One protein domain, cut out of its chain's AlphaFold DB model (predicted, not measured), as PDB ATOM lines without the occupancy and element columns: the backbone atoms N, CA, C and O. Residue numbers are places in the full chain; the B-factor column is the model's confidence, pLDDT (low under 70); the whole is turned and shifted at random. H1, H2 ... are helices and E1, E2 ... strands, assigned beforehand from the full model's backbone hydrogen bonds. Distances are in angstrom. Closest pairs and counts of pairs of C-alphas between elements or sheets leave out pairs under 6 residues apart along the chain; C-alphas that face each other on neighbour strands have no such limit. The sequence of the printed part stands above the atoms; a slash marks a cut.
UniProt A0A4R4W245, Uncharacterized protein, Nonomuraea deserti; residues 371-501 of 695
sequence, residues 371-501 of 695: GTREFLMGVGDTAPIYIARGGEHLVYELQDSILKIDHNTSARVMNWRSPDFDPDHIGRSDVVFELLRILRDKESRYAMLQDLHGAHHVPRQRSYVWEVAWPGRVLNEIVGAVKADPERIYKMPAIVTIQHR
ATOM      1  N   GLY A 371     -18.756  15.975 -14.892       37.41
ATOM      2  CA  GLY A 371     -17.603  16.244 -15.780       37.41
ATOM      3  C   GLY A 371     -16.620  15.075 -15.981       37.41
ATOM      4  O   GLY A 371     -15.771  15.097 -16.865       37.41
ATOM      5  N   THR A 372     -16.712  14.022 -15.169       42.78
ATOM      6  CA  THR A 372     -15.916  12.796 -15.316       42.78
ATOM      7  C   THR A 372     -16.532  11.826 -16.311       42.78
ATOM      8  O   THR A 372     -15.799  11.115 -16.993       42.78
ATOM      9  N   ARG A 373     -17.862  11.830 -16.447       38.41
ATOM     10  CA  ARG A 373     -18.516  11.126 -17.549       38.41
ATOM     11  C   ARG A 373     -18.002  11.658 -18.886       38.41
ATOM     12  O   ARG A 373     -17.711  10.864 -19.753       38.41
ATOM     13  N   GLU A 374     -17.775  12.961 -19.026       41.91
ATOM     14  CA  GLU A 374     -17.219  13.565 -20.248       41.91
ATOM     15  C   GLU A 374     -15.734  13.227 -20.475       41.91
ATOM     16  O   GLU A 374     -15.321  13.057 -21.618       41.91
ATOM     17  N   PHE A 375     -14.932  13.048 -19.415       41.72
ATOM     18  CA  PHE A 375     -13.528  12.631 -19.543       41.72
ATOM     19  C   PHE A 375     -13.368  11.124 -19.800       41.72
ATOM     20  O   PHE A 375     -12.585  10.747 -20.664       41.72
ATOM     21  N   LEU A 376     -14.123  10.259 -19.106       42.16
ATOM     22  CA  LEU A 376     -14.140   8.815 -19.378       42.16
ATOM     23  C   LEU A 376     -14.843   8.498 -20.707       42.16
ATOM     24  O   LEU A 376     -14.342   7.655 -21.438       42.16
ATOM     25  N   MET A 377     -15.898   9.230 -21.094       40.22
ATOM     26  CA  MET A 377     -16.472   9.150 -22.452       40.22
ATOM     27  C   MET A 377     -15.558   9.788 -23.512       40.22
ATOM     28  O   MET A 377     -15.676   9.465 -24.689       40.22
ATOM     29  N   GLY A 378     -14.582  10.614 -23.117       43.41
ATOM     30  CA  GLY A 378     -13.449  10.994 -23.967       43.41
ATOM     31  C   GLY A 378     -12.474   9.840 -24.247       43.41
ATOM     32  O   GLY A 378     -11.676   9.938 -25.175       43.41
ATOM     33  N   VAL A 379     -12.556   8.742 -23.480       44.16
ATOM     34  CA  VAL A 379     -11.793   7.491 -23.660       44.16
ATOM     35  C   VAL A 379     -12.671   6.365 -24.259       44.16
ATOM     36  O   VAL A 379     -12.222   5.231 -24.388       44.16
ATOM     37  N   GLY A 380     -13.898   6.688 -24.694       51.00
ATOM     38  CA  GLY A 380     -14.850   5.764 -25.324       51.00
ATOM     39  C   GLY A 380     -15.949   5.255 -24.380       51.00
ATOM     40  O   GLY A 380     -15.845   5.350 -23.160       51.00
ATOM     41  N   ASP A 381     -17.021   4.696 -24.947       57.62
ATOM     42  CA  ASP A 381     -18.192   4.170 -24.214       57.62
ATOM     43  C   ASP A 381     -17.915   2.869 -23.426       57.62
ATOM     44  O   ASP A 381     -18.820   2.270 -22.839       57.62
ATOM     45  N   THR A 382     -16.674   2.380 -23.416       67.19
ATOM     46  CA  THR A 382     -16.315   1.099 -22.801       67.19
ATOM     47  C   THR A 382     -15.936   1.257 -21.334       67.19
ATOM     48  O   THR A 382     -15.006   1.988 -20.993       67.19
ATOM     49  N   ALA A 383     -16.622   0.517 -20.462       79.50
ATOM     50  CA  ALA A 383     -16.279   0.437 -19.047       79.50
ATOM     51  C   ALA A 383     -14.857  -0.137 -18.845       79.50
ATOM     52  O   ALA A 383     -14.488  -1.080 -19.549       79.50
ATOM     53  N   PRO A 384     -14.075   0.381 -17.876       87.06
ATOM     54  CA  PRO A 384     -12.758  -0.161 -17.551       87.06
ATOM     55  C   PRO A 384     -12.844  -1.637 -17.137       87.06
ATOM     56  O   PRO A 384     -13.689  -2.009 -16.321       87.06
ATOM     57  N   ILE A 385     -11.944  -2.470 -17.663       89.75
ATOM     58  CA  ILE A 385     -11.869  -3.908 -17.354       89.75
ATOM     59  C   ILE A 385     -10.769  -4.121 -16.321       89.75
ATOM     60  O   ILE A 385      -9.631  -3.741 -16.550       89.75
ATOM     61  N   TYR A 386     -11.069  -4.725 -15.175       88.19
ATOM     62  CA  TYR A 386     -10.033  -5.032 -14.187       88.19
ATOM     63  C   TYR A 386      -9.036  -6.063 -14.742       88.19
ATOM     64  O   TYR A 386      -9.450  -7.126 -15.202       88.19
ATOM     65  N   ILE A 387      -7.738  -5.747 -14.685       87.00
ATOM     66  CA  ILE A 387      -6.654  -6.634 -15.136       87.00
ATOM     67  C   ILE A 387      -6.023  -7.333 -13.934       87.00
ATOM     68  O   ILE A 387      -5.936  -8.558 -13.895       87.00
ATOM     69  N   ALA A 388      -5.516  -6.548 -12.978       86.88
ATOM     70  CA  ALA A 388      -4.691  -7.061 -11.892       86.88
ATOM     71  C   ALA A 388      -4.573  -6.077 -10.723       86.88
ATOM     72  O   ALA A 388      -4.801  -4.870 -10.854       86.88
ATOM     73  N   ARG A 389      -4.117  -6.608  -9.587       87.25
ATOM     74  CA  ARG A 389      -3.670  -5.850  -8.420       87.25
ATOM     75  C   ARG A 389      -2.152  -5.959  -8.319       87.25
ATOM     76  O   ARG A 389      -1.613  -7.044  -8.122       87.25
ATOM     77  N   GLY A 390      -1.475  -4.825  -8.457       84.19
ATOM     78  CA  GLY A 390      -0.068  -4.684  -8.102       84.19
ATOM     79  C   GLY A 390       0.113  -4.489  -6.596       84.19
ATOM     80  O   GLY A 390      -0.852  -4.446  -5.834       84.19
ATOM     81  N   GLY A 391       1.363  -4.320  -6.157       82.44
ATOM     82  CA  GLY A 391       1.654  -3.983  -4.757       82.44
ATOM     83  C   GLY A 391       1.077  -2.631  -4.319       82.44
ATOM     84  O   GLY A 391       0.908  -2.394  -3.125       82.44
ATOM     85  N   GLU A 392       0.780  -1.758  -5.284       87.19
ATOM     86  CA  GLU A 392       0.394  -0.364  -5.035       87.19
ATOM     87  C   GLU A 392      -0.764   0.131  -5.887       87.19
ATOM     88  O   GLU A 392      -1.423   1.112  -5.545       87.19
ATOM     89  N   HIS A 393      -0.989  -0.527  -7.021       91.75
ATOM     90  CA  HIS A 393      -1.924  -0.080  -8.031       91.75
ATOM     91  C   HIS A 393      -3.013  -1.128  -8.239       91.75
ATOM     92  O   HIS A 393      -2.723  -2.314  -8.394       91.75
ATOM     93  N   LEU A 394      -4.262  -0.681  -8.328       91.31
ATOM     94  CA  LEU A 394      -5.286  -1.431  -9.051       91.31
ATOM     95  C   LEU A 394      -5.189  -1.066 -10.529       91.31
ATOM     96  O   LEU A 394      -5.157   0.119 -10.867       91.31
ATOM     97  N   VAL A 395      -5.109  -2.073 -11.391       91.62
ATOM     98  CA  VAL A 395      -4.837  -1.903 -12.818       91.62
ATOM     99  C   VAL A 395      -6.067  -2.301 -13.618       91.62
ATOM    100  O   VAL A 395      -6.568  -3.420 -13.487       91.62
ATOM    101  N   TYR A 396      -6.532  -1.388 -14.465       92.94
ATOM    102  CA  TYR A 396      -7.656  -1.593 -15.364       92.94
ATOM    103  C   TYR A 396      -7.244  -1.329 -16.813       92.94
ATOM    104  O   TYR A 396      -6.456  -0.430 -17.104       92.94
ATOM    105  N   GLU A 397      -7.813  -2.100 -17.723       91.44
ATOM    106  CA  GLU A 397      -7.757  -1.909 -19.161       91.44
ATOM    107  C   GLU A 397      -8.790  -0.866 -19.579       91.44
ATOM    108  O   GLU A 397      -9.965  -0.946 -19.213       91.44
ATOM    109  N   LEU A 398      -8.340   0.092 -20.377       91.38
ATOM    110  CA  LEU A 398      -9.158   0.943 -21.231       91.38
ATOM    111  C   LEU A 398      -8.865   0.547 -22.687       91.38
ATOM    112  O   LEU A 398      -7.912  -0.188 -22.946       91.38
ATOM    113  N   GLN A 399      -9.639   1.058 -23.647       87.75
ATOM    114  CA  GLN A 399      -9.510   0.685 -25.064       87.75
ATOM    115  C   GLN A 399      -8.051   0.752 -25.579       87.75
ATOM    116  O   GLN A 399      -7.509  -0.258 -26.030       87.75
ATOM    117  N   ASP A 400      -7.389   1.901 -25.392       89.50
ATOM    118  CA  ASP A 400      -6.007   2.147 -25.850       89.50
ATOM    119  C   ASP A 400      -5.048   2.513 -24.702       89.50
ATOM    120  O   ASP A 400      -3.980   3.107 -24.889       89.50
ATOM    121  N   SER A 401      -5.438   2.247 -23.457       93.75
ATOM    122  CA  SER A 401      -4.703   2.714 -22.279       93.75
ATOM    123  C   SER A 401      -4.879   1.790 -21.084       93.75
ATOM    124  O   SER A 401      -5.769   0.954 -21.039       93.75
ATOM    125  N   ILE A 402      -4.010   1.963 -20.100       93.56
ATOM    126  CA  ILE A 402      -4.043   1.291 -18.813       93.56
ATOM    127  C   ILE A 402      -4.303   2.349 -17.747       93.56
ATOM    128  O   ILE A 402      -3.573   3.337 -17.642       93.56
ATOM    129  N   LEU A 403      -5.344   2.139 -16.955       94.56
ATOM    130  CA  LEU A 403      -5.675   2.947 -15.793       94.56
ATOM    131  C   LEU A 403      -5.067   2.297 -14.549       94.56
ATOM    132  O   LEU A 403      -5.426   1.181 -14.188       94.56
ATOM    133  N   LYS A 404      -4.168   3.008 -13.874       95.12
ATOM    134  CA  LYS A 404      -3.565   2.594 -12.603       95.12
ATOM    135  C   LYS A 404      -4.091   3.493 -11.490       95.12
ATOM    136  O   LYS A 404      -3.896   4.707 -11.539       95.12
ATOM    137  N   ILE A 405      -4.734   2.912 -10.485       94.31
ATOM    138  CA  ILE A 405      -5.216   3.632  -9.301       94.31
ATOM    139  C   ILE A 405      -4.299   3.295  -8.129       94.31
ATOM    140  O   ILE A 405      -4.291   2.153  -7.677       94.31
ATOM    141  N   ASP A 406      -3.541   4.277  -7.641       93.50
ATOM    142  CA  ASP A 406      -2.622   4.128  -6.509       93.50
ATOM    143  C   ASP A 406      -3.413   4.014  -5.196       93.50
ATOM    144  O   ASP A 406      -3.850   5.009  -4.608       93.50
ATOM    145  N   HIS A 407      -3.616   2.787  -4.720       90.06
ATOM    146  CA  HIS A 407      -4.353   2.550  -3.483       90.06
ATOM    147  C   HIS A 407      -3.530   2.877  -2.229       90.06
ATOM    148  O   HIS A 407      -4.108   3.052  -1.153       90.06
ATOM    149  N   ASN A 408      -2.201   2.996  -2.338       88.25
ATOM    150  CA  ASN A 408      -1.343   3.407  -1.226       88.25
ATOM    151  C   ASN A 408      -1.561   4.883  -0.884       88.25
ATOM    152  O   ASN A 408      -1.578   5.248   0.294       88.25
ATOM    153  N   THR A 409      -1.808   5.730  -1.886       89.38
ATOM    154  CA  THR A 409      -2.207   7.123  -1.644       89.38
ATOM    155  C   THR A 409      -3.539   7.199  -0.903       89.38
ATOM    156  O   THR A 409      -3.608   7.850   0.136       89.38
ATOM    157  N   SER A 410      -4.552   6.436  -1.323       85.12
ATOM    158  CA  SER A 410      -5.830   6.305  -0.607       85.12
ATOM    159  C   SER A 410      -5.657   5.825   0.839       85.12
ATOM    160  O   SER A 410      -6.261   6.377   1.759       85.12
ATOM    161  N   ALA A 411      -4.805   4.821   1.063       82.94
ATOM    162  CA  ALA A 411      -4.492   4.316   2.398       82.94
ATOM    163  C   ALA A 411      -3.859   5.396   3.288       82.94
ATOM    164  O   ALA A 411      -4.255   5.561   4.441       82.94
ATOM    165  N   ARG A 412      -2.911   6.174   2.750       83.56
ATOM    166  CA  ARG A 412      -2.301   7.311   3.457       83.56
ATOM    167  C   ARG A 412      -3.329   8.378   3.807       83.56
ATOM    168  O   ARG A 412      -3.319   8.868   4.930       83.56
ATOM    169  N   VAL A 413      -4.254   8.680   2.894       83.75
ATOM    170  CA  VAL A 413      -5.354   9.620   3.150       83.75
ATOM    171  C   VAL A 413      -6.243   9.162   4.306       83.75
ATOM    172  O   VAL A 413      -6.740  10.013   5.044       83.75
ATOM    173  N   MET A 414      -6.438   7.853   4.483       78.69
ATOM    174  CA  MET A 414      -7.157   7.313   5.641       78.69
ATOM    175  C   MET A 414      -6.315   7.356   6.919       78.69
ATOM    176  O   MET A 414      -6.817   7.773   7.958       78.69
ATOM    177  N   ASN A 415      -5.033   6.987   6.843       76.25
ATOM    178  CA  ASN A 415      -4.138   6.921   8.004       76.25
ATOM    179  C   ASN A 415      -3.704   8.294   8.537       76.25
ATOM    180  O   ASN A 415      -3.371   8.405   9.712       76.25
ATOM    181  N   TRP A 416      -3.703   9.347   7.713       73.19
ATOM    182  CA  TRP A 416      -3.355  10.706   8.154       73.19
ATOM    183  C   TRP A 416      -4.346  11.319   9.140       73.19
ATOM    184  O   TRP A 416      -4.140  12.439   9.609       73.19
ATOM    185  N   ARG A 417      -5.441  10.628   9.447       67.12
ATOM    186  CA  ARG A 417      -6.553  11.224  10.165       67.12
ATOM    187  C   ARG A 417      -6.593  10.739  11.612       67.12
ATOM    188  O   ARG A 417      -6.449   9.556  11.899       67.12
ATOM    189  N   SER A 418      -6.776  11.716  12.502       51.50
ATOM    190  CA  SER A 418      -7.128  11.555  13.918       51.50
ATOM    191  C   SER A 418      -8.266  10.530  14.091       51.50
ATOM    192  O   SER A 418      -9.089  10.422  13.179       51.50
ATOM    193  N   PRO A 419      -8.378   9.835  15.242       59.59
ATOM    194  CA  PRO A 419      -9.491   8.934  15.573       59.59
ATOM    195  C   PRO A 419     -10.909   9.446  15.237       59.59
ATOM    196  O   PRO A 419     -11.803   8.638  15.010       59.59
ATOM    197  N   ASP A 420     -11.107  10.766  15.152       58.53
ATOM    198  CA  ASP A 420     -12.396  11.439  14.919       58.53
ATOM    199  C   ASP A 420     -12.713  11.729  13.435       58.53
ATOM    200  O   ASP A 420     -13.369  12.718  13.100       58.53
ATOM    201  N   PHE A 421     -12.192  10.932  12.504       60.38
ATOM    202  CA  PHE A 421     -12.372  11.187  11.076       60.38
ATOM    203  C   PHE A 421     -13.814  10.959  10.586       60.38
ATOM    204  O   PHE A 421     -14.299   9.831  10.566       60.38
ATOM    205  N   ASP A 422     -14.437  12.024  10.072       66.06
ATOM    206  CA  ASP A 422     -15.662  11.960   9.270       66.06
ATOM    207  C   ASP A 422     -15.350  11.888   7.752       66.06
ATOM    208  O   ASP A 422     -14.853  12.876   7.186       66.06
ATOM    209  N   PRO A 423     -15.655  10.763   7.066       58.44
ATOM    210  CA  PRO A 423     -15.457  10.587   5.626       58.44
ATOM    211  C   PRO A 423     -16.197  11.594   4.748       58.44
ATOM    212  O   PRO A 423     -15.856  11.732   3.576       58.44
ATOM    213  N   ASP A 424     -17.168  12.329   5.280       62.47
ATOM    214  CA  ASP A 424     -17.926  13.303   4.498       62.47
ATOM    215  C   ASP A 424     -17.218  14.682   4.430       62.47
ATOM    216  O   ASP A 424     -17.587  15.545   3.633       62.47
ATOM    217  N   HIS A 425     -16.108  14.868   5.164       62.72
ATOM    218  CA  HIS A 425     -15.302  16.103   5.220       62.72
ATOM    219  C   HIS A 425     -13.960  16.021   4.454       62.72
ATOM    220  O   HIS A 425     -12.947  16.614   4.839       62.72
ATOM    221  N   ILE A 426     -13.910  15.273   3.348       55.25
ATOM    222  CA  ILE A 426     -12.678  14.962   2.593       55.25
ATOM    223  C   ILE A 426     -12.096  16.149   1.793       55.25
ATOM    224  O   ILE A 426     -10.953  16.081   1.349       55.25
ATOM    225  N   GLY A 427     -12.795  17.283   1.709       55.56
ATOM    226  CA  GLY A 427     -12.347  18.490   0.997       55.56
ATOM    227  C   GLY A 427     -11.240  19.320   1.663       55.56
ATOM    228  O   GLY A 427     -11.115  20.502   1.342       55.56
ATOM    229  N   ARG A 428     -10.450  18.772   2.596       63.62
ATOM    230  CA  ARG A 428      -9.355  19.543   3.201       63.62
ATOM    231  C   ARG A 428      -8.223  19.743   2.190       63.62
ATOM    232  O   ARG A 428      -7.730  18.802   1.568       63.62
ATOM    233  N   SER A 429      -7.836  21.002   2.014       68.69
ATOM    234  CA  SER A 429      -6.828  21.441   1.046       68.69
ATOM    235  C   SER A 429      -5.432  20.867   1.305       68.69
ATOM    236  O   SER A 429      -4.634  20.799   0.380       68.69
ATOM    237  N   ASP A 430      -5.135  20.446   2.534       76.88
ATOM    238  CA  ASP A 430      -3.850  19.880   2.957       76.88
ATOM    239  C   ASP A 430      -3.564  18.507   2.328       76.88
ATOM    240  O   ASP A 430      -2.494  18.302   1.760       76.88
ATOM    241  N   VAL A 431      -4.537  17.592   2.352       81.31
ATOM    242  CA  VAL A 431      -4.412  16.255   1.760       81.31
ATOM    243  C   VAL A 431      -4.227  16.349   0.252       81.31
ATOM    244  O   VAL A 431      -3.356  15.695  -0.316       81.31
ATOM    245  N   VAL A 432      -5.039  17.178  -0.406       83.69
ATOM    246  CA  VAL A 432      -4.928  17.388  -1.853       83.69
ATOM    247  C   VAL A 432      -3.583  18.026  -2.195       83.69
ATOM    248  O   VAL A 432      -2.941  17.587  -3.143       83.69
ATOM    249  N   PHE A 433      -3.123  19.007  -1.414       83.06
ATOM    250  CA  PHE A 433      -1.817  19.637  -1.617       83.06
ATOM    251  C   PHE A 433      -0.667  18.630  -1.499       83.06
ATOM    252  O   PHE A 433       0.230  18.617  -2.339       83.06
ATOM    253  N   GLU A 434      -0.715  17.742  -0.511       85.44
ATOM    254  CA  GLU A 434       0.308  16.716  -0.331       85.44
ATOM    255  C   GLU A 434       0.267  15.646  -1.436       85.44
ATOM    256  O   GLU A 434       1.311  15.244  -1.946       85.44
ATOM    257  N   LEU A 435      -0.920  15.238  -1.896       88.38
ATOM    258  CA  LEU A 435      -1.042  14.364  -3.069       88.38
ATOM    259  C   LEU A 435      -0.534  15.041  -4.346       88.38
ATOM    260  O   LEU A 435       0.100  14.381  -5.165       88.38
ATOM    261  N   LEU A 436      -0.758  16.348  -4.511       88.19
ATOM    262  CA  LEU A 436      -0.193  17.125  -5.617       88.19
ATOM    263  C   LEU A 436       1.334  17.208  -5.524       88.19
ATOM    264  O   LEU A 436       2.005  17.154  -6.550       88.19
ATOM    265  N   ARG A 437       1.894  17.296  -4.313       89.56
ATOM    266  CA  ARG A 437       3.344  17.234  -4.088       89.56
ATOM    267  C   ARG A 437       3.908  15.873  -4.508       89.56
ATOM    268  O   ARG A 437       4.839  15.828  -5.304       89.56
ATOM    269  N   ILE A 438       3.298  14.775  -4.049       89.69
ATOM    270  CA  ILE A 438       3.680  13.404  -4.438       89.69
ATOM    271  C   ILE A 438       3.550  13.210  -5.955       89.69
ATOM    272  O   ILE A 438       4.422  12.606  -6.577       89.69
ATOM    273  N   LEU A 439       2.483  13.739  -6.561       92.06
ATOM    274  CA  LEU A 439       2.267  13.697  -8.003       92.06
ATOM    275  C   LEU A 439       3.389  14.417  -8.765       92.06
ATOM    276  O   LEU A 439       3.954  13.827  -9.678       92.06
ATOM    277  N   ARG A 440       3.759  15.643  -8.366       90.56
ATOM    278  CA  ARG A 440       4.864  16.392  -8.992       90.56
ATOM    279  C   ARG A 440       6.197  15.656  -8.873       90.56
ATOM    280  O   ARG A 440       6.931  15.569  -9.856       90.56
ATOM    281  N   ASP A 441       6.487  15.087  -7.702       89.88
ATOM    282  CA  ASP A 441       7.691  14.275  -7.497       89.88
ATOM    283  C   ASP A 441       7.687  13.056  -8.436       89.88
ATOM    284  O   ASP A 441       8.684  12.769  -9.100       89.88
ATOM    285  N   LYS A 442       6.546  12.360  -8.550       92.06
ATOM    286  CA  LYS A 442       6.362  11.218  -9.459       92.06
ATOM    287  C   LYS A 442       6.561  11.618 -10.923       92.06
ATOM    288  O   LYS A 442       7.253  10.907 -11.646       92.06
ATOM    289  N   GLU A 443       5.992  12.739 -11.359       92.25
ATOM    290  CA  GLU A 443       6.127  13.241 -12.733       92.25
ATOM    291  C   GLU A 443       7.569  13.638 -13.068       92.25
ATOM    292  O   GLU A 443       8.065  13.263 -14.130       92.25
ATOM    293  N   SER A 444       8.273  14.312 -12.151       90.50
ATOM    294  CA  SER A 444       9.688  14.682 -12.328       90.50
ATOM    295  C   SER A 444      10.584  13.444 -12.471       90.50
ATOM    296  O   SER A 444      11.390  13.344 -13.401       90.50
ATOM    297  N   ARG A 445      10.385  12.434 -11.614       92.38
ATOM    298  CA  ARG A 445      11.123  11.162 -11.689       92.38
ATOM    299  C   ARG A 445      10.802  10.385 -12.969       92.38
ATOM    300  O   ARG A 445      11.690   9.792 -13.577       92.38
ATOM    301  N   TYR A 446       9.548  10.425 -13.414       93.94
ATOM    302  CA  TYR A 446       9.139   9.787 -14.661       93.94
ATOM    303  C   TYR A 446       9.748  10.452 -15.899       93.94
ATOM    304  O   TYR A 446      10.222   9.757 -16.797       93.94
ATOM    305  N   ALA A 447       9.779  11.787 -15.933       92.62
ATOM    306  CA  ALA A 447      10.442  12.543 -16.992       92.62
ATOM    307  C   ALA A 447      11.934  12.190 -17.065       92.62
ATOM    308  O   ALA A 447      12.462  11.920 -18.137       92.62
ATOM    309  N   MET A 448      12.592  12.058 -15.914       92.31
ATOM    310  CA  MET A 448      13.992  11.639 -15.847       92.31
ATOM    311  C   MET A 448      14.226  10.213 -16.370       92.31
ATOM    312  O   MET A 448      15.216   9.975 -17.063       92.31
ATOM    313  N   LEU A 449      13.311   9.266 -16.114       94.31
ATOM    314  CA  LEU A 449      13.363   7.946 -16.757       94.31
ATOM    315  C   LEU A 449      13.241   8.062 -18.283       94.31
ATOM    316  O   LEU A 449      13.989   7.399 -19.001       94.31
ATOM    317  N   GLN A 450      12.333   8.907 -18.785       95.19
ATOM    318  CA  GLN A 450      12.173   9.148 -20.225       95.19
ATOM    319  C   GLN A 450      13.414   9.786 -20.855       95.19
ATOM    320  O   GLN A 450      13.777   9.401 -21.965       95.19
ATOM    321  N   ASP A 451      14.078  10.704 -20.161       93.94
ATOM    322  CA  ASP A 451      15.288  11.365 -20.653       93.94
ATOM    323  C   ASP A 451      16.482  10.403 -20.701       93.94
ATOM    324  O   ASP A 451      17.222  10.372 -21.685       93.94
ATOM    325  N   LEU A 452      16.655   9.576 -19.664       94.81
ATOM    326  CA  LEU A 452      17.786   8.651 -19.557       94.81
ATOM    327  C   LEU A 452      17.624   7.406 -20.429       94.81
ATOM    328  O   LEU A 452      18.572   6.984 -21.093       94.81
ATOM    329  N   HIS A 453      16.439   6.795 -20.421       96.06
ATOM    330  CA  HIS A 453      16.189   5.588 -21.204       96.06
ATOM    331  C   HIS A 453      15.731   5.899 -22.625       96.06
ATOM    332  O   HIS A 453      16.008   5.109 -23.518       96.06
ATOM    333  N   GLY A 454      15.099   7.049 -22.855       95.88
ATOM    334  CA  GLY A 454      14.450   7.423 -24.106       95.88
ATOM    335  C   GLY A 454      12.933   7.228 -24.030       95.88
ATOM    336  O   GLY A 454      12.438   6.197 -23.578       95.88
ATOM    337  N   ALA A 455      12.172   8.190 -24.557       93.81
ATOM    338  CA  ALA A 455      10.703   8.206 -24.489       93.81
ATOM    339  C   ALA A 455       9.984   7.038 -25.205       93.81
ATOM    340  O   ALA A 455       8.772   6.900 -25.082       93.81
ATOM    341  N   HIS A 456      10.703   6.220 -25.979       93.69
ATOM    342  CA  HIS A 456      10.178   4.997 -26.603       93.69
ATOM    343  C   HIS A 456      10.383   3.749 -25.732       93.69
ATOM    344  O   HIS A 456       9.709   2.749 -25.941       93.69
ATOM    345  N   HIS A 457      11.296   3.812 -24.758       95.25
ATOM    346  CA  HIS A 457      11.530   2.756 -23.776       95.25
ATOM    347  C   HIS A 457      10.632   2.908 -22.543       95.25
ATOM    348  O   HIS A 457      10.412   1.953 -21.812       95.25
ATOM    349  N   VAL A 458      10.104   4.106 -22.294       95.88
ATOM    350  CA  VAL A 458       9.251   4.413 -21.141       95.88
ATOM    351  C   VAL A 458       7.883   4.843 -21.667       95.88
ATOM    352  O   VAL A 458       7.817   5.846 -22.384       95.88
ATOM    353  N   PRO A 459       6.786   4.130 -21.351       94.31
ATOM    354  CA  PRO A 459       5.464   4.466 -21.859       94.31
ATOM    355  C   PRO A 459       5.076   5.925 -21.645       94.31
ATOM    356  O   PRO A 459       5.541   6.598 -20.732       94.31
ATOM    357  N   ARG A 460       4.193   6.472 -22.473       94.81
ATOM    358  CA  ARG A 460       3.621   7.783 -22.145       94.81
ATOM    359  C   ARG A 460       2.579   7.584 -21.059       94.81
ATOM    360  O   ARG A 460       1.739   6.699 -21.188       94.81
ATOM    361  N   GLN A 461       2.622   8.400 -20.016       95.50
ATOM    362  CA  GLN A 461       1.579   8.401 -19.003       95.50
ATOM    363  C   GLN A 461       1.280   9.815 -18.526       95.50
ATOM    364  O   GLN A 461       2.111  10.713 -18.661       95.50
ATOM    365  N   ARG A 462       0.082   9.993 -17.982       94.38
ATOM    366  CA  ARG A 462      -0.330  11.197 -17.263       94.38
ATOM    367  C   ARG A 462      -0.949  10.790 -15.946       94.38
ATOM    368  O   ARG A 462      -1.705   9.820 -15.901       94.38
ATOM    369  N   SER A 463      -0.630  11.533 -14.902       94.38
ATOM    370  CA  SER A 463      -1.094  11.239 -13.558       94.38
ATOM    371  C   SER A 463      -1.911  12.415 -13.023       94.38
ATOM    372  O   SER A 463      -1.680  13.568 -13.369       94.38
ATOM    373  N   TYR A 464      -2.913  12.111 -12.207       94.06
ATOM    374  CA  TYR A 464      -3.895  13.066 -11.706       94.06
ATOM    375  C   TYR A 464      -4.201  12.759 -10.245       94.06
ATOM    376  O   TYR A 464      -4.221  11.595  -9.854       94.06
ATOM    377  N   VAL A 465      -4.502  13.785  -9.450       91.12
ATOM    378  CA  VAL A 465      -5.181  13.584  -8.164       91.12
ATOM    379  C   VAL A 465      -6.678  13.537  -8.439       91.12
ATOM    380  O   VAL A 465      -7.254  14.525  -8.895       91.12
ATOM    381  N   TRP A 466      -7.306  12.394  -8.174       89.62
ATOM    382  CA  TRP A 466      -8.718  12.158  -8.462       89.62
ATOM    383  C   TRP A 466      -9.444  11.596  -7.246       89.62
ATOM    384  O   TRP A 466      -8.965  10.669  -6.607       89.62
ATOM    385  N   GLU A 467     -10.630  12.117  -6.947       89.19
ATOM    386  CA  GLU A 467     -11.612  11.452  -6.091       89.19
ATOM    387  C   GLU A 467     -12.077  10.108  -6.690       89.19
ATOM    388  O   GLU A 467     -12.772  10.072  -7.706       89.19
ATOM    389  N   VAL A 468     -11.707   9.010  -6.034       89.06
ATOM    390  CA  VAL A 468     -12.084   7.637  -6.381       89.06
ATOM    391  C   VAL A 468     -13.112   7.126  -5.374       89.06
ATOM    392  O   VAL A 468     -12.970   7.328  -4.166       89.06
ATOM    393  N   ALA A 469     -14.155   6.464  -5.875       89.75
ATOM    394  CA  ALA A 469     -15.163   5.804  -5.058       89.75
ATOM    395  C   ALA A 469     -14.694   4.393  -4.680       89.75
ATOM    396  O   ALA A 469     -14.570   3.514  -5.529       89.75
ATOM    397  N   TRP A 470     -14.454   4.183  -3.394       86.19
ATOM    398  CA  TRP A 470     -13.975   2.934  -2.833       86.19
ATOM    399  C   TRP A 470     -15.082   2.245  -2.036       86.19
ATOM    400  O   TRP A 470     -15.461   2.745  -0.974       86.19
ATOM    401  N   PRO A 471     -15.604   1.091  -2.479       89.56
ATOM    402  CA  PRO A 471     -16.427   0.260  -1.610       89.56
ATOM    403  C   PRO A 471     -15.608  -0.139  -0.376       89.56
ATOM    404  O   PRO A 471     -14.456  -0.555  -0.514       89.56
ATOM    405  N   GLY A 472     -16.177  -0.049   0.826       86.69
ATOM    406  CA  GLY A 472     -15.434  -0.323   2.057       86.69
ATOM    407  C   GLY A 472     -14.878  -1.743   2.119       86.69
ATOM    408  O   GLY A 472     -13.792  -1.952   2.652       86.69
ATOM    409  N   ARG A 473     -15.531  -2.714   1.462       86.75
ATOM    410  CA  ARG A 473     -14.973  -4.065   1.275       86.75
ATOM    411  C   ARG A 473     -13.632  -4.067   0.526       86.75
ATOM    412  O   ARG A 473     -12.719  -4.766   0.947       86.75
ATOM    413  N   VAL A 474     -13.491  -3.241  -0.514       85.31
ATOM    414  CA  VAL A 474     -12.248  -3.111  -1.289       85.31
ATOM    415  C   VAL A 474     -11.187  -2.421  -0.435       85.31
ATOM    416  O   VAL A 474     -10.049  -2.871  -0.402       85.31
ATOM    417  N   LEU A 475     -11.555  -1.384   0.330       84.50
ATOM    418  CA  LEU A 475     -10.628  -0.735   1.268       84.50
ATOM    419  C   LEU A 475     -10.088  -1.701   2.323       84.50
ATOM    420  O   LEU A 475      -8.884  -1.710   2.573       84.50
ATOM    421  N   ASN A 476     -10.952  -2.531   2.906       85.62
ATOM    422  CA  ASN A 476     -10.546  -3.538   3.887       85.62
ATOM    423  C   ASN A 476      -9.543  -4.538   3.296       85.62
ATOM    424  O   ASN A 476      -8.610  -4.953   3.981       85.62
ATOM    425  N   GLU A 477      -9.710  -4.896   2.024       84.38
ATOM    426  CA  GLU A 477      -8.841  -5.848   1.332       84.38
ATOM    427  C   GLU A 477      -7.502  -5.238   0.888       84.38
ATOM    428  O   GLU A 477      -6.453  -5.889   0.959       84.38
ATOM    429  N   ILE A 478      -7.515  -3.986   0.419       81.69
ATOM    430  CA  ILE A 478      -6.310  -3.336  -0.113       81.69
ATOM    431  C   ILE A 478      -5.481  -2.651   0.974       81.69
ATOM    432  O   ILE A 478      -4.255  -2.654   0.883       81.69
ATOM    433  N   VAL A 479      -6.123  -2.084   2.002       77.06
ATOM    434  CA  VAL A 479      -5.446  -1.286   3.035       77.06
ATOM    435  C   VAL A 479      -5.114  -2.110   4.276       77.06
ATOM    436  O   VAL A 479      -4.127  -1.795   4.935       77.06
ATOM    437  N   GLY A 480      -5.876  -3.168   4.586       69.94
ATOM    438  CA  GLY A 480      -5.635  -4.146   5.662       69.94
ATOM    439  C   GLY A 480      -5.675  -3.604   7.103       69.94
ATOM    440  O   GLY A 480      -6.186  -4.264   8.003       69.94
ATOM    441  N   ALA A 481      -5.158  -2.399   7.336       69.12
ATOM    442  CA  ALA A 481      -5.079  -1.719   8.621       69.12
ATOM    443  C   ALA A 481      -6.342  -0.911   8.955       69.12
ATOM    444  O   ALA A 481      -6.598  -0.634  10.125       69.12
ATOM    445  N   VAL A 482      -7.140  -0.538   7.949       72.06
ATOM    446  CA  VAL A 482      -8.347   0.276   8.137       72.06
ATOM    447  C   VAL A 482      -9.578  -0.620   8.119       72.06
ATOM    448  O   VAL A 482      -9.774  -1.373   7.171       72.06
ATOM    449  N   LYS A 483     -10.411  -0.519   9.161       82.88
ATOM    450  CA  LYS A 483     -11.731  -1.161   9.229       82.88
ATOM    451  C   LYS A 483     -12.789  -0.217   8.654       82.88
ATOM    452  O   LYS A 483     -13.404   0.547   9.392       82.88
ATOM    453  N   ALA A 484     -12.970  -0.247   7.342       85.00
ATOM    454  CA  ALA A 484     -14.069   0.416   6.652       85.00
ATOM    455  C   ALA A 484     -15.361  -0.422   6.749       85.00
ATOM    456  O   ALA A 484     -15.311  -1.654   6.773       85.00
ATOM    457  N   ASP A 485     -16.523   0.228   6.782       88.94
ATOM    458  CA  ASP A 485     -17.821  -0.447   6.670       88.94
ATOM    459  C   ASP A 485     -17.935  -1.086   5.270       88.94
ATOM    460  O   ASP A 485     -17.894  -0.346   4.284       88.94
ATOM    461  N   PRO A 486     -18.058  -2.427   5.147       89.69
ATOM    462  CA  PRO A 486     -18.074  -3.121   3.860       89.69
ATOM    463  C   PRO A 486     -19.115  -2.612   2.856       89.69
ATOM    464  O   PRO A 486     -18.857  -2.685   1.649       89.69
ATOM    465  N   GLU A 487     -20.243  -2.091   3.348       91.88
ATOM    466  CA  GLU A 487     -21.380  -1.648   2.532       91.88
ATOM    467  C   GLU A 487     -21.315  -0.158   2.163       91.88
ATOM    468  O   GLU A 487     -21.969   0.284   1.217       91.88
ATOM    469  N   ARG A 488     -20.494   0.635   2.864       88.62
ATOM    470  CA  ARG A 488     -20.341   2.070   2.584       88.62
ATOM    471  C   ARG A 488     -19.387   2.299   1.410       88.62
ATOM    472  O   ARG A 488     -18.353   1.647   1.283       88.62
ATOM    473  N   ILE A 489     -19.705   3.283   0.568       87.62
ATOM    474  CA  ILE A 489     -18.799   3.794  -0.470       87.62
ATOM    475  C   ILE A 489     -18.085   5.037   0.066       87.62
ATOM    476  O   ILE A 489     -18.724   6.007   0.472       87.62
ATOM    477  N   TYR A 490     -16.757   5.018   0.030       85.62
ATOM    478  CA  TYR A 490     -15.883   6.095   0.480       85.62
ATOM    479  C   TYR A 490     -15.306   6.826  -0.729       85.62
ATOM    480  O   TYR A 490     -14.619   6.222  -1.549       85.62
ATOM    481  N   LYS A 491     -15.554   8.128  -0.856       87.75
ATOM    482  CA  LYS A 491     -14.990   8.939  -1.944       87.75
ATOM    483  C   LYS A 491     -13.708   9.603  -1.475       87.75
ATOM    484  O   LYS A 491     -13.772  10.484  -0.632       87.75
ATOM    485  N   MET A 492     -12.551   9.192  -1.982       86.81
ATOM    486  CA  MET A 492     -11.261   9.676  -1.477       86.81
ATOM    487  C   MET A 492     -10.329  10.077  -2.614       86.81
ATOM    488  O   MET A 492     -10.306   9.384  -3.632       86.81
ATOM    489  N   PRO A 493      -9.538  11.154  -2.463       90.31
ATOM    490  CA  PRO A 493      -8.537  11.496  -3.452       90.31
ATOM    491  C   PRO A 493      -7.441  10.424  -3.483       90.31
ATOM    492  O   PRO A 493      -6.949   9.988  -2.443       90.31
ATOM    493  N   ALA A 494      -7.062  10.022  -4.688       92.31
ATOM    494  CA  ALA A 494      -6.006   9.070  -4.988       92.31
ATOM    495  C   ALA A 494      -5.204   9.569  -6.192       92.31
ATOM    496  O   ALA A 494      -5.713  10.347  -7.005       92.31
ATOM    497  N   ILE A 495      -3.967   9.103  -6.339       94.44
ATOM    498  CA  ILE A 495      -3.229   9.317  -7.584       94.44
ATOM    499  C   ILE A 495      -3.704   8.292  -8.615       94.44
ATOM    500  O   ILE A 495      -3.594   7.083  -8.427       94.44
ATOM    501  N   VAL A 496      -4.220   8.789  -9.733       95.12
ATOM    502  CA  VAL A 496      -4.692   7.991 -10.863       95.12
ATOM    503  C   VAL A 496      -3.779   8.249 -12.049       95.12
ATOM    504  O   VAL A 496      -3.548   9.395 -12.415       95.12
ATOM    505  N   THR A 497      -3.241   7.192 -12.646       95.81
ATOM    506  CA  THR A 497      -2.335   7.270 -13.797       95.81
ATOM    507  C   THR A 497      -2.972   6.614 -15.010       95.81
ATOM    508  O   THR A 497      -3.399   5.468 -14.937       95.81
ATOM    509  N   ILE A 498      -3.011   7.333 -16.127       95.38
ATOM    510  CA  ILE A 498      -3.423   6.811 -17.429       95.38
ATOM    511  C   ILE A 498      -2.158   6.635 -18.253       95.38
ATOM    512  O   ILE A 498      -1.479   7.610 -18.579       95.38
ATOM    513  N   GLN A 499      -1.831   5.388 -18.554       95.38
ATOM    514  CA  GLN A 499      -0.640   4.993 -19.288       95.38
ATOM    515  C   GLN A 499      -1.042   4.458 -20.662       95.38
ATOM    516  O   GLN A 499      -1.969   3.665 -20.773       95.38
ATOM    517  N   HIS A 500      -0.343   4.866 -21.715       93.44
ATOM    518  CA  HIS A 500      -0.565   4.332 -23.055       93.44
ATOM    519  C   HIS A 500      -0.288   2.825 -23.080       93.44
ATOM    520  O   HIS A 500       0.766   2.379 -22.616       93.44
ATOM    521  N   ARG A 501      -1.210   2.044 -23.648       89.31
ATOM    522  CA  ARG A 501      -1.045   0.593 -23.753       89.31
ATOM    523  C   ARG A 501       0.027   0.252 -24.783       89.31
ATOM    524  O   ARG A 501       0.062   0.821 -25.870       89.31
TER     525      ARG A 501
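Overview. This is residues 371 to 501 of the 695 residues of an uncharacterized protein of Nonomuraea deserti (UniProt A0A4R4W245). A strongly twisted sheet of five antiparallel strands is covered on one face by the long helix H3, which slants over the sheet's E4 edge; the two long strands E4 and E5 bend sharply side by side. The short helices H2 and H4 pack together about perpendicular to each other on that same face, H1 lies off the sheet, and residues 417 to 422 stick out as a loop. The printed part has 131 residues with four named helices and five named strands, in the order H1 E1 E2 E3 H2 H3 E4 H4 E5; the sheet runs E1 E2 E3 E5 E4, and the class is mixed, helices and strands. The whole is compact, with a radius of gyration of the C-alphas of 15.7 A and spans of 47 by 32 by 29 A.

Along the chain. Begin with the sheet: E1 is residues 385 to 389, E2 393 to 398 and E3 401 to 406. E5, residues 489 to 500, is 29.0 A long and bends by 74 degrees at residue 492; E4, residues 461 to 471, is 26.3 A long and bends by 72 degrees at residue 465. Find C-alpha 429 at (-6.828, 21.441, 1.046); from there H3 runs 35.7 A to C-alpha 453 at (16.189, 5.588, -21.204). H1 is residues 371 to 377, H2 407 to 415 and H4 472 to 479.

Arrangement. E1, E2 and E3 form a meander, each strand the antiparallel neighbour of the one before; look at N 387 and O 395, 2.9 A, and N 396 and O 403, 2.8 A. Next come E3 and E5, with N 404 and O 497 at 2.8 A, then E5 and E4, with N 466 and O 494 at 2.8 A. E3, H2, H3 and E4 make a split strand-helix-strand unit, E5 lying between its strands, with a right-handed crossover. H3 makes two layers with the sheet, at a height of 9.5 A; its closest C-alphas to E4 are Leu 435 and Val 465, 6.6 A. H2 touches H4, about perpendicular at 78 degrees, closest at the C-alphas of Ala 411 and Val 479, 5.7 A. H1 is not on the sheet. In H1, H2, H3 and H4 every O i to N i+4 pair is within hydrogen-bond range.

Size, cuts and confidence. The C-alphas farthest apart are those of Asp 420 and His 456, 47.7 A. The printed part has no cut, and the link from H2 to H3 is long, 13 residues. Mean pLDDT of the printed part is 82.0; look for values under 70 at residues 371 to 382, 417 to 429 and 480 to 481.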